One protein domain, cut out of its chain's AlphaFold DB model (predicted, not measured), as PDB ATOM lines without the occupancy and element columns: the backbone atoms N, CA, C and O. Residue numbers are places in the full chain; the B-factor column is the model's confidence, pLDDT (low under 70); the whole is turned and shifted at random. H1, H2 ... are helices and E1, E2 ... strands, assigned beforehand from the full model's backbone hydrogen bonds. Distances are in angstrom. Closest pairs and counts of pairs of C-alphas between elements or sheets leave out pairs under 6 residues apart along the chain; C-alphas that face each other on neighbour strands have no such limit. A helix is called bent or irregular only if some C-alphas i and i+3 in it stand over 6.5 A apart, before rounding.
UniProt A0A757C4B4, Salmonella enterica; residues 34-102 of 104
ATOM      1  N   TYR A  34     370.683 235.448 250.375       92.06
ATOM      2  CA  TYR A  34     370.479 236.660 251.172       92.06
ATOM      3  C   TYR A  34     369.568 237.669 250.455       92.06
ATOM      4  O   TYR A  34     368.683 238.251 251.077       92.06
ATOM      5  N   GLN A  35     369.722 237.800 249.134       93.56
ATOM      6  CA  GLN A  35     368.843 238.620 248.303       93.56
ATOM      7  C   GLN A  35     367.373 238.209 248.483       93.56
ATOM      8  O   GLN A  35     366.559 239.011 248.926       93.56
ATOM      9  N   ASN A  36     367.061 236.937 248.226       92.75
ATOM     10  CA  ASN A  36     365.678 236.463 248.205       92.75
ATOM     11  C   ASN A  36     365.076 236.374 249.614       92.75
ATOM     12  O   ASN A  36     363.914 236.712 249.823       92.75
ATOM     13  N   ASP A  37     365.855 235.896 250.586       90.06
ATOM     14  CA  ASP A  37     365.337 235.590 251.922       90.06
ATOM     15  C   ASP A  37     365.301 236.817 252.845       90.06
ATOM     16  O   ASP A  37     364.607 236.780 253.866       90.06
ATOM     17  N   VAL A  38     366.054 237.878 252.525       91.69
ATOM     18  CA  VAL A  38     366.179 239.077 253.367       91.69
ATOM     19  C   VAL A  38     365.860 240.352 252.598       91.69
ATOM     20  O   VAL A  38     364.935 241.060 252.987       91.69
ATOM     21  N   LEU A  39     366.590 240.667 251.527       94.25
ATOM     22  CA  LEU A  39     366.444 241.964 250.853       94.25
ATOM     23  C   LEU A  39     365.077 242.122 250.182       94.25
ATOM     24  O   LEU A  39     364.423 243.148 250.363       94.25
ATOM     25  N   ASP A  40     364.595 241.084 249.504       95.19
ATOM     26  CA  ASP A  40     363.274 241.107 248.870       95.19
ATOM     27  C   ASP A  40     362.154 241.206 249.924       95.19
ATOM     28  O   ASP A  40     361.167 241.917 249.737       95.19
ATOM     29  N   ALA A  41     362.324 240.550 251.079       92.19
ATOM     30  CA  ALA A  41     361.383 240.647 252.196       92.19
ATOM     31  C   ALA A  41     361.366 242.052 252.823       92.19
ATOM     32  O   ALA A  41     360.307 242.545 253.219       92.19
ATOM     33  N   LEU A  42     362.527 242.705 252.895       94.38
ATOM     34  CA  LEU A  42     362.646 244.081 253.360       94.38
ATOM     35  C   LEU A  42     361.953 245.060 252.413       94.38
ATOM     36  O   LEU A  42     361.275 245.966 252.892       94.38
ATOM     37  N   GLU A  43     362.062 244.868 251.096       95.25
ATOM     38  CA  GLU A  43     361.434 245.755 250.109       95.25
ATOM     39  C   GLU A  43     359.910 245.823 250.281       95.25
ATOM     40  O   GLU A  43     359.327 246.906 250.244       95.25
ATOM     41  N   ILE A  44     359.269 244.693 250.596       95.38
ATOM     42  CA  ILE A  44     357.818 244.615 250.835       95.38
ATOM     43  C   ILE A  44     357.375 245.556 251.970       95.38
ATOM     44  O   ILE A  44     356.292 246.141 251.909       95.38
ATOM     45  N   ILE A  45     358.204 245.730 253.003       92.50
ATOM     46  CA  ILE A  45     357.845 246.492 254.206       92.50
ATOM     47  C   ILE A  45     358.340 247.949 254.190       92.50
ATOM     48  O   ILE A  45     358.003 248.718 255.093       92.50
ATOM     49  N   ARG A  46     359.081 248.377 253.155       93.12
ATOM     50  CA  ARG A  46     359.613 249.754 253.017       93.12
ATOM     51  C   ARG A  46     358.540 250.838 252.948       93.12
ATOM     52  O   ARG A  46     358.779 252.005 253.269       93.12
ATOM     53  N   SER A  47     357.328 250.476 252.540       92.44
ATOM     54  CA  SER A  47     356.193 251.402 252.523       92.44
ATOM     55  C   SER A  47     355.748 251.806 253.934       92.44
ATOM     56  O   SER A  47     355.312 252.943 254.121       92.44
ATOM     57  N   VAL A  48     355.938 250.942 254.936       92.75
ATOM     58  CA  VAL A  48     355.437 251.131 256.310       92.75
ATOM     59  C   VAL A  48     356.538 251.330 257.354       92.75
ATOM     60  O   VAL A  48     356.281 251.956 258.378       92.75
ATOM     61  N   TYR A  49     357.770 250.897 257.077       93.50
ATOM     62  CA  TYR A  49     358.940 251.123 257.931       93.50
ATOM     63  C   TYR A  49     360.056 251.854 257.188       93.50
ATOM     64  O   TYR A  49     360.137 251.805 255.962       93.50
ATOM     65  N   ASP A  50     360.944 252.500 257.937       93.56
ATOM     66  CA  ASP A  50     362.191 253.018 257.388       93.56
ATOM     67  C   ASP A  50     363.234 251.901 257.389       93.56
ATOM     68  O   ASP A  50     363.670 251.443 258.445       93.56
ATOM     69  N   VAL A  51     363.639 251.473 256.194       94.38
ATOM     70  CA  VAL A  51     364.679 250.457 255.993       94.38
ATOM     71  C   VAL A  51     365.971 251.139 255.555       94.38
ATOM     72  O   VAL A  51     366.018 251.777 254.500       94.38
ATOM     73  N   ILE A  52     367.022 250.984 256.357       93.31
ATOM     74  CA  ILE A  52     368.307 251.675 256.237       93.31
ATOM     75  C   ILE A  52     369.427 250.643 256.142       93.31
ATOM     76  O   ILE A  52     369.473 249.702 256.926       93.31
ATOM     77  N   GLN A  53     370.364 250.840 255.219       94.50
ATOM     78  CA  GLN A  53     371.636 250.126 255.245       94.50
ATOM     79  C   GLN A  53     372.575 250.821 256.238       94.50
ATOM     80  O   GLN A  53     372.850 252.010 256.089       94.50
ATOM     81  N   TYR A  54     373.055 250.101 257.252       93.69
ATOM     82  CA  TYR A  54     373.963 250.643 258.274       93.69
ATOM     83  C   TYR A  54     375.413 250.174 258.108       93.69
ATOM     84  O   TYR A  54     376.308 250.672 258.788       93.69
ATOM     85  N   GLY A  55     375.653 249.211 257.220       91.94
ATOM     86  CA  GLY A  55     376.978 248.672 256.960       91.94
ATOM     87  C   GLY A  55     376.989 247.743 255.757       91.94
ATOM     88  O   GLY A  55     375.995 247.606 255.041       91.94
ATOM     89  N   GLU A  56     378.126 247.101 255.538       94.31
ATOM     90  CA  GLU A  56     378.339 246.189 254.424       94.31
ATOM     91  C   GLU A  56     379.418 245.171 254.790       94.31
ATOM     92  O   GLU A  56     380.415 245.512 255.428       94.31
ATOM     93  N   LEU A  57     379.217 243.923 254.377       92.44
ATOM     94  CA  LEU A  57     380.222 242.875 254.419       92.44
ATOM     95  C   LEU A  57     380.616 242.510 252.987       92.44
ATOM     96  O   LEU A  57     379.778 242.072 252.203       92.44
ATOM     97  N   ASN A  58     381.902 242.648 252.669       94.00
ATOM     98  CA  ASN A  58     382.484 242.091 251.454       94.00
ATOM     99  C   ASN A  58     383.092 240.727 251.791       94.00
ATOM    100  O   ASN A  58     384.019 240.643 252.602       94.00
ATOM    101  N   TYR A  59     382.545 239.665 251.208       88.12
ATOM    102  CA  TYR A  59     382.995 238.304 251.456       88.12
ATOM    103  C   TYR A  59     382.941 237.481 250.173       88.12
ATOM    104  O   TYR A  59     381.910 237.419 249.513       88.12
ATOM    105  N   ASP A  60     384.064 236.840 249.839       87.25
ATOM    106  CA  ASP A  60     384.209 235.983 248.652       87.25
ATOM    107  C   ASP A  60     383.792 236.669 247.332       87.25
ATOM    108  O   ASP A  60     383.202 236.067 246.442       87.25
ATOM    109  N   GLY A  61     384.074 237.973 247.219       88.12
ATOM    110  CA  GLY A  61     383.718 238.782 246.048       88.12
ATOM    111  C   GLY A  61     382.240 239.173 245.967       88.12
ATOM    112  O   GLY A  61     381.853 239.870 245.030       88.12
ATOM    113  N   GLU A  62     381.426 238.774 246.943       91.12
ATOM    114  CA  GLU A  62     380.034 239.186 247.077       91.12
ATOM    115  C   GLU A  62     379.876 240.275 248.144       91.12
ATOM    116  O   GLU A  62     380.621 240.352 249.126       91.12
ATOM    117  N   ILE A  63     378.871 241.125 247.941       93.62
ATOM    118  CA  ILE A  63     378.528 242.225 248.836       93.62
ATOM    119  C   ILE A  63     377.229 241.895 249.568       93.62
ATOM    120  O   ILE A  63     376.201 241.617 248.952       93.62
ATOM    121  N   TYR A  64     377.281 241.977 250.893       93.38
ATOM    122  CA  TYR A  64     376.164 241.734 251.795       93.38
ATOM    123  C   TYR A  64     375.866 243.017 252.585       93.38
ATOM    124  O   TYR A  64     376.529 243.278 253.597       93.38
ATOM    125  N   PRO A  65     374.908 243.854 252.145       94.56
ATOM    126  CA  PRO A  65     374.537 245.055 252.883       94.56
ATOM    127  C   PRO A  65     373.896 244.672 254.220       94.56
ATOM    128  O   PRO A  65     373.075 243.764 254.289       94.56
ATOM    129  N   LEU A  66     374.264 245.360 255.297       93.38
ATOM    130  CA  LEU A  66     373.683 245.138 256.618       93.38
ATOM    131  C   LEU A  66     372.523 246.108 256.823       93.38
ATOM    132  O   LEU A  66     372.703 247.326 256.766       93.38
ATOM    133  N   MET A  67     371.332 245.559 257.049       94.25
ATOM    134  CA  MET A  67     370.079 246.308 257.011       94.25
ATOM    135  C   MET A  67     369.457 246.459 258.400       94.25
ATOM    136  O   MET A  67     369.409 245.508 259.179       94.25
ATOM    137  N   ALA A  68     368.920 247.644 258.674       93.38
ATOM    138  CA  ALA A  68     368.130 247.969 259.849       93.38
ATOM    139  C   ALA A  68     366.758 248.508 259.458       93.38
ATOM    140  O   ALA A  68     366.607 249.190 258.447       93.38
ATOM    141  N   VAL A  69     365.760 248.205 260.278       93.06
ATOM    142  CA  VAL A  69     364.380 248.648 260.116       93.06
ATOM    143  C   VAL A  69     363.968 249.398 261.367       93.06
ATOM    144  O   VAL A  69     364.165 248.910 262.478       93.06
ATOM    145  N   LYS A  70     363.398 250.585 261.191       90.31
ATOM    146  CA  LYS A  70     362.876 251.418 262.278       90.31
ATOM    147  C   LYS A  70     361.453 251.883 261.967       90.31
ATOM    148  O   LYS A  70     361.043 251.901 260.801       90.31
ATOM    149  N   SER A  71     360.698 252.289 262.985       90.12
ATOM    150  CA  SER A  71     359.426 252.983 262.750       90.12
ATOM    151  C   SER A  71     359.645 254.271 261.948       90.12
ATOM    152  O   SER A  71     360.617 254.993 262.165       90.12
ATOM    153  N   LYS A  72     358.727 254.571 261.019       87.00
ATOM    154  CA  LYS A  72     358.756 255.835 260.256       87.00
ATOM    155  C   LYS A  72     358.493 257.045 261.136       87.00
ATOM    156  O   LYS A  72     359.132 258.081 260.999       87.00
ATOM    157  N   VAL A  73     357.516 256.903 262.024       87.25
ATOM    158  CA  VAL A  73     357.196 257.911 263.029       87.25
ATOM    159  C   VAL A  73     357.903 257.489 264.304       87.25
ATOM    160  O   VAL A  73     357.619 256.427 264.864       87.25
ATOM    161  N   TRP A  74     358.886 258.285 264.693       85.12
ATOM    162  CA  TRP A  74     359.632 258.109 265.924       85.12
ATOM    163  C   TRP A  74     359.079 259.072 266.971       85.12
ATOM    164  O   TRP A  74     358.906 260.255 266.683       85.12
ATOM    165  N   ASP A  75     358.782 258.552 268.155       86.56
ATOM    166  CA  ASP A  75     358.306 259.325 269.297       86.56
ATOM    167  C   ASP A  75     359.253 259.058 270.467       86.56
ATOM    168  O   ASP A  75     359.281 257.955 271.014       86.56
ATOM    169  N   ASP A  76     360.037 260.071 270.835       87.06
ATOM    170  CA  ASP A  76     361.032 259.982 271.908       87.06
ATOM    171  C   ASP A  76     360.407 259.782 273.300       87.06
ATOM    172  O   ASP A  76     361.122 259.536 274.271       87.06
ATOM    173  N   THR A  77     359.079 259.883 273.419       91.62
ATOM    174  CA  THR A  77     358.356 259.616 274.668       91.62
ATOM    175  C   THR A  77     358.010 258.137 274.863       91.62
ATOM    176  O   THR A  77     357.678 257.735 275.980       91.62
ATOM    177  N   LEU A  78     358.110 257.310 273.813       89.25
ATOM    178  CA  LEU A  78     357.816 255.879 273.870       89.25
ATOM    179  C   LEU A  78     359.069 255.047 274.200       89.25
ATOM    180  O   LEU A  78     360.179 255.386 273.785       89.25
ATOM    181  N   PRO A  79     358.921 253.918 274.919       86.75
ATOM    182  CA  PRO A  79     360.033 253.010 275.172       86.75
ATOM    183  C   PRO A  79     360.555 252.390 273.869       86.75
ATOM    184  O   PRO A  79     359.789 252.013 272.980       86.75
ATOM    185  N   VAL A  80     361.874 252.230 273.783       87.94
ATOM    186  CA  VAL A  80     362.558 251.676 272.607       87.94
ATOM    187  C   VAL A  80     362.846 250.190 272.805       87.94
ATOM    188  O   VAL A  80     363.396 249.792 273.832       87.94
ATOM    189  N   VAL A  81     362.542 249.373 271.792       88.19
ATOM    190  CA  VAL A  81     362.913 247.950 271.752       88.19
ATOM    191  C   VAL A  81     363.836 247.688 270.570       88.19
ATOM    192  O   VAL A  81     363.506 248.030 269.437       88.19
ATOM    193  N   LEU A  82     364.965 247.025 270.830       87.19
ATOM    194  CA  LEU A  82     365.887 246.531 269.809       87.19
ATOM    195  C   LEU A  82     365.723 245.021 269.637       87.19
ATOM    196  O   LEU A  82     366.000 244.250 270.555       87.19
ATOM    197  N   ILE A  83     365.329 244.604 268.438       85.94
ATOM    198  CA  ILE A  83     365.304 243.199 268.030       85.94
ATOM    199  C   ILE A  83     366.468 242.965 267.070       85.94
ATOM    200  O   ILE A  83     366.649 243.718 266.115       85.94
ATOM    201  N   THR A  84     367.248 241.913 267.324       83.88
ATOM    202  CA  THR A  84     368.372 241.501 266.471       83.88
ATOM    203  C   THR A  84     368.154 240.069 265.985       83.88
ATOM    204  O   THR A  84     367.632 239.234 266.724       83.88
ATOM    205  N   GLY A  85     368.529 239.791 264.737       79.88
ATOM    206  CA  GLY A  85     368.401 238.481 264.095       79.88
ATOM    207  C   GLY A  85     369.593 238.214 263.180       79.88
ATOM    208  O   GLY A  85     370.257 239.151 262.740       79.88
ATOM    209  N   GLY A  86     369.900 236.942 262.919       76.50
ATOM    210  CA  GLY A  86     371.101 236.550 262.171       76.50
ATOM    211  C   GLY A  86     372.413 236.690 262.945       76.50
ATOM    212  O   GLY A  86     373.483 236.573 262.355       76.50
ATOM    213  N   VAL A  87     372.343 236.904 264.263       66.25
ATOM    214  CA  VAL A  87     373.504 236.860 265.155       66.25
ATOM    215  C   VAL A  87     373.713 235.404 265.566       66.25
ATOM    216  O   VAL A  87     373.157 234.936 266.558       66.25
ATOM    217  N   SER A  88     374.457 234.642 264.767       60.41
ATOM    218  CA  SER A  88     374.842 233.291 265.161       60.41
ATOM    219  C   SER A  88     376.224 232.884 264.679       60.41
ATOM    220  O   SER A  88     376.670 233.285 263.610       60.41
ATOM    221  N   GLU A  89     376.832 231.987 265.455       49.03
ATOM    222  CA  GLU A  89     378.023 231.219 265.102       49.03
ATOM    223  C   GLU A  89     377.671 229.867 264.414       49.03
ATOM    224  O   GLU A  89     378.576 229.180 263.951       49.03
ATOM    225  N   TRP A  90     376.379 229.468 264.295       50.22
ATOM    226  CA  TRP A  90     375.928 228.261 263.538       50.22
ATOM    227  C   TRP A  90     374.409 228.166 263.185       50.22
ATOM    228  O   TRP A  90     373.982 227.225 262.515       50.22
ATOM    229  N   LYS A  91     373.540 229.102 263.584       40.34
ATOM    230  CA  LYS A  91     372.082 229.025 263.347       40.34
ATOM    231  C   LYS A  91     371.596 230.001 262.264       40.34
ATOM    232  O   LYS A  91     371.810 231.204 262.398       40.34
ATOM    233  N   PRO A  92     370.897 229.525 261.214       45.03
ATOM    234  CA  PRO A  92     370.380 230.364 260.141       45.03
ATOM    235  C   PRO A  92     368.981 230.896 260.493       45.03
ATOM    236  O   PRO A  92     367.997 230.571 259.819       45.03
ATOM    237  N   GLU A  93     368.869 231.701 261.550       42.97
ATOM    238  CA  GLU A  93     367.673 232.518 261.776       42.97
ATOM    239  C   GLU A  93     367.862 233.890 261.118       42.97
ATOM    240  O   GLU A  93     368.844 234.583 261.349       42.97
ATOM    241  N   LYS A  94     366.914 234.228 260.242       43.34
ATOM    242  CA  LYS A  94     366.841 235.393 259.350       43.34
ATOM    243  C   LYS A  94     367.375 236.705 259.959       43.34
ATOM    244  O   LYS A  94     367.079 237.040 261.105       43.34
ATOM    245  N   VAL A  95     368.113 237.467 259.146       45.75
ATOM    246  CA  VAL A  95     368.600 238.815 259.476       45.75
ATOM    247  C   VAL A  95     367.448 239.807 259.334       45.75
ATOM    248  O   VAL A  95     366.959 240.038 258.232       45.75
ATOM    249  N   LEU A  96     367.030 240.399 260.449       44.84
ATOM    250  CA  LEU A  96     366.190 241.591 260.485       44.84
ATOM    251  C   LEU A  96     366.480 242.319 261.799       44.84
ATOM    252  O   LEU A  96     366.199 241.785 262.870       44.84
ATOM    253  N   PHE A  97     367.046 243.523 261.722       54.03
ATOM    254  CA  PHE A  97     367.029 244.439 262.858       54.03
ATOM    255  C   PHE A  97     365.727 245.215 262.799       54.03
ATOM    256  O   PHE A  97     365.481 245.903 261.812       54.03
ATOM    257  N   LEU A  98     364.904 245.090 263.832       51.50
ATOM    258  CA  LEU A  98     363.664 245.839 263.957       51.50
ATOM    259  C   LEU A  98     363.728 246.656 265.247       51.50
ATOM    260  O   LEU A  98     363.778 246.104 266.345       51.50
ATOM    261  N   LEU A  99     363.753 247.974 265.094       53.41
ATOM    262  CA  LEU A  99     363.546 248.942 266.158       53.41
ATOM    263  C   LEU A  99     362.090 249.397 266.079       53.41
ATOM    264  O   LEU A  99     361.716 250.152 265.178       53.41
ATOM    265  N   LEU A 100     361.264 248.909 267.001       48.16
ATOM    266  CA  LEU A 100     359.908 249.418 267.184       48.16
ATOM    267  C   LEU A 100     359.855 250.247 268.470       48.16
ATOM    268  O   LEU A 100     360.474 249.850 269.464       48.16
ATOM    269  N   PRO A 101     359.080 251.342 268.501       44.31
ATOM    270  CA  PRO A 101     358.541 251.817 269.763       44.31
ATOM    271  C   PRO A 101     357.657 250.701 270.335       44.31
ATOM    272  O   PRO A 101     356.839 250.117 269.616       44.31
ATOM    273  N   ALA A 102     357.862 250.343 271.601       40.34
ATOM    274  CA  ALA A 102     357.032 249.330 272.243       40.34
ATOM    275  C   ALA A 102     355.591 249.860 272.365       40.34
ATOM    276  O   ALA A 102     355.411 251.045 272.664       40.34
TER     277      ALA A 102
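AT A GLANCE: This is residues 34 to 102 of the 104 residues of a protein of Salmonella enterica (UniProt A0A757C4B4). A strongly twisted four-stranded sheet has a single helix, H1, packed over one face of its two longest strands. Those two strands, E1 and E2, form a long hairpin whose tip, residues 58 to 63, sticks out, and two short strands, E4 and then E3, widen the sheet beside E2. The printed part has 69 residues with one named helix and four named strands, along the chain H1, E1, E2, E3, E4; the sheet's order is E1, E2, E4, E3, and it is mixed. The class is mixed, helices and strands, in two layers, with the helix on one face of the sheet. The whole is only just compact, close to loose, with a radius of gyration of the C-alphas of 13.2 A, and elongated, spanning 43 by 26 by 18 A.

IN THESE COORDINATES: E1, residues 49 to 59, measures 28.0 A from first to last C-alpha and bends by 52 degrees at residue 55. E2, residues 62 to 71, measures 29.3 A. E4, residues 97 to 101, is 13.2 A long, with C-alpha 101 at (358.541, 251.817, 269.763). E3, residues 80 to 83, is 10.0 A long. H1, residues 34 to 45, is 16.3 A long and begins with C-alpha 34 at (370.479, 236.660, 251.172). It is only just irregular: C-alphas 37 and 40 are 6.6 A apart.

HOW THE PARTS SIT: E1 and E2 are a hairpin, antiparallel at 158 degrees, with N 52 and O 68 at 2.8 A and N 59 and O 62 at 2.9 A, within hydrogen-bond range. E2 and E4 are parallel at 8 degrees, with N 69 and O 97 at 2.8 A. E3 and E4 are a hairpin, antiparallel at 157 degrees, with N 83 and O 98 at 3.0 A. E1 and E3 are the edge strands and are apart. H1 is on the sheet at a height over the sheet of 9.5 A, over E1 and E2. It runs along the strands, at 26 degrees to E2 on the local plane. The closest C-alphas of H1 and E1 are those of Leu 42 and Val 51, 7.2 A apart; those of H1 and E2 are Tyr 34 and Tyr 64, 7.6 A apart. In H1, 5 of 8 O i to N i+4 pairs are within hydrogen-bond range.

THE WHOLE: The two C-alphas farthest apart are those of Asp 60 and Thr 77, at 43.6 A. The printed part has no cut. The link from E3 to E4, residues 84 to 96, is long. The mean pLDDT of the printed part is 81.1; residues 87 to 102 are under 70, and the mean of E4 is 50.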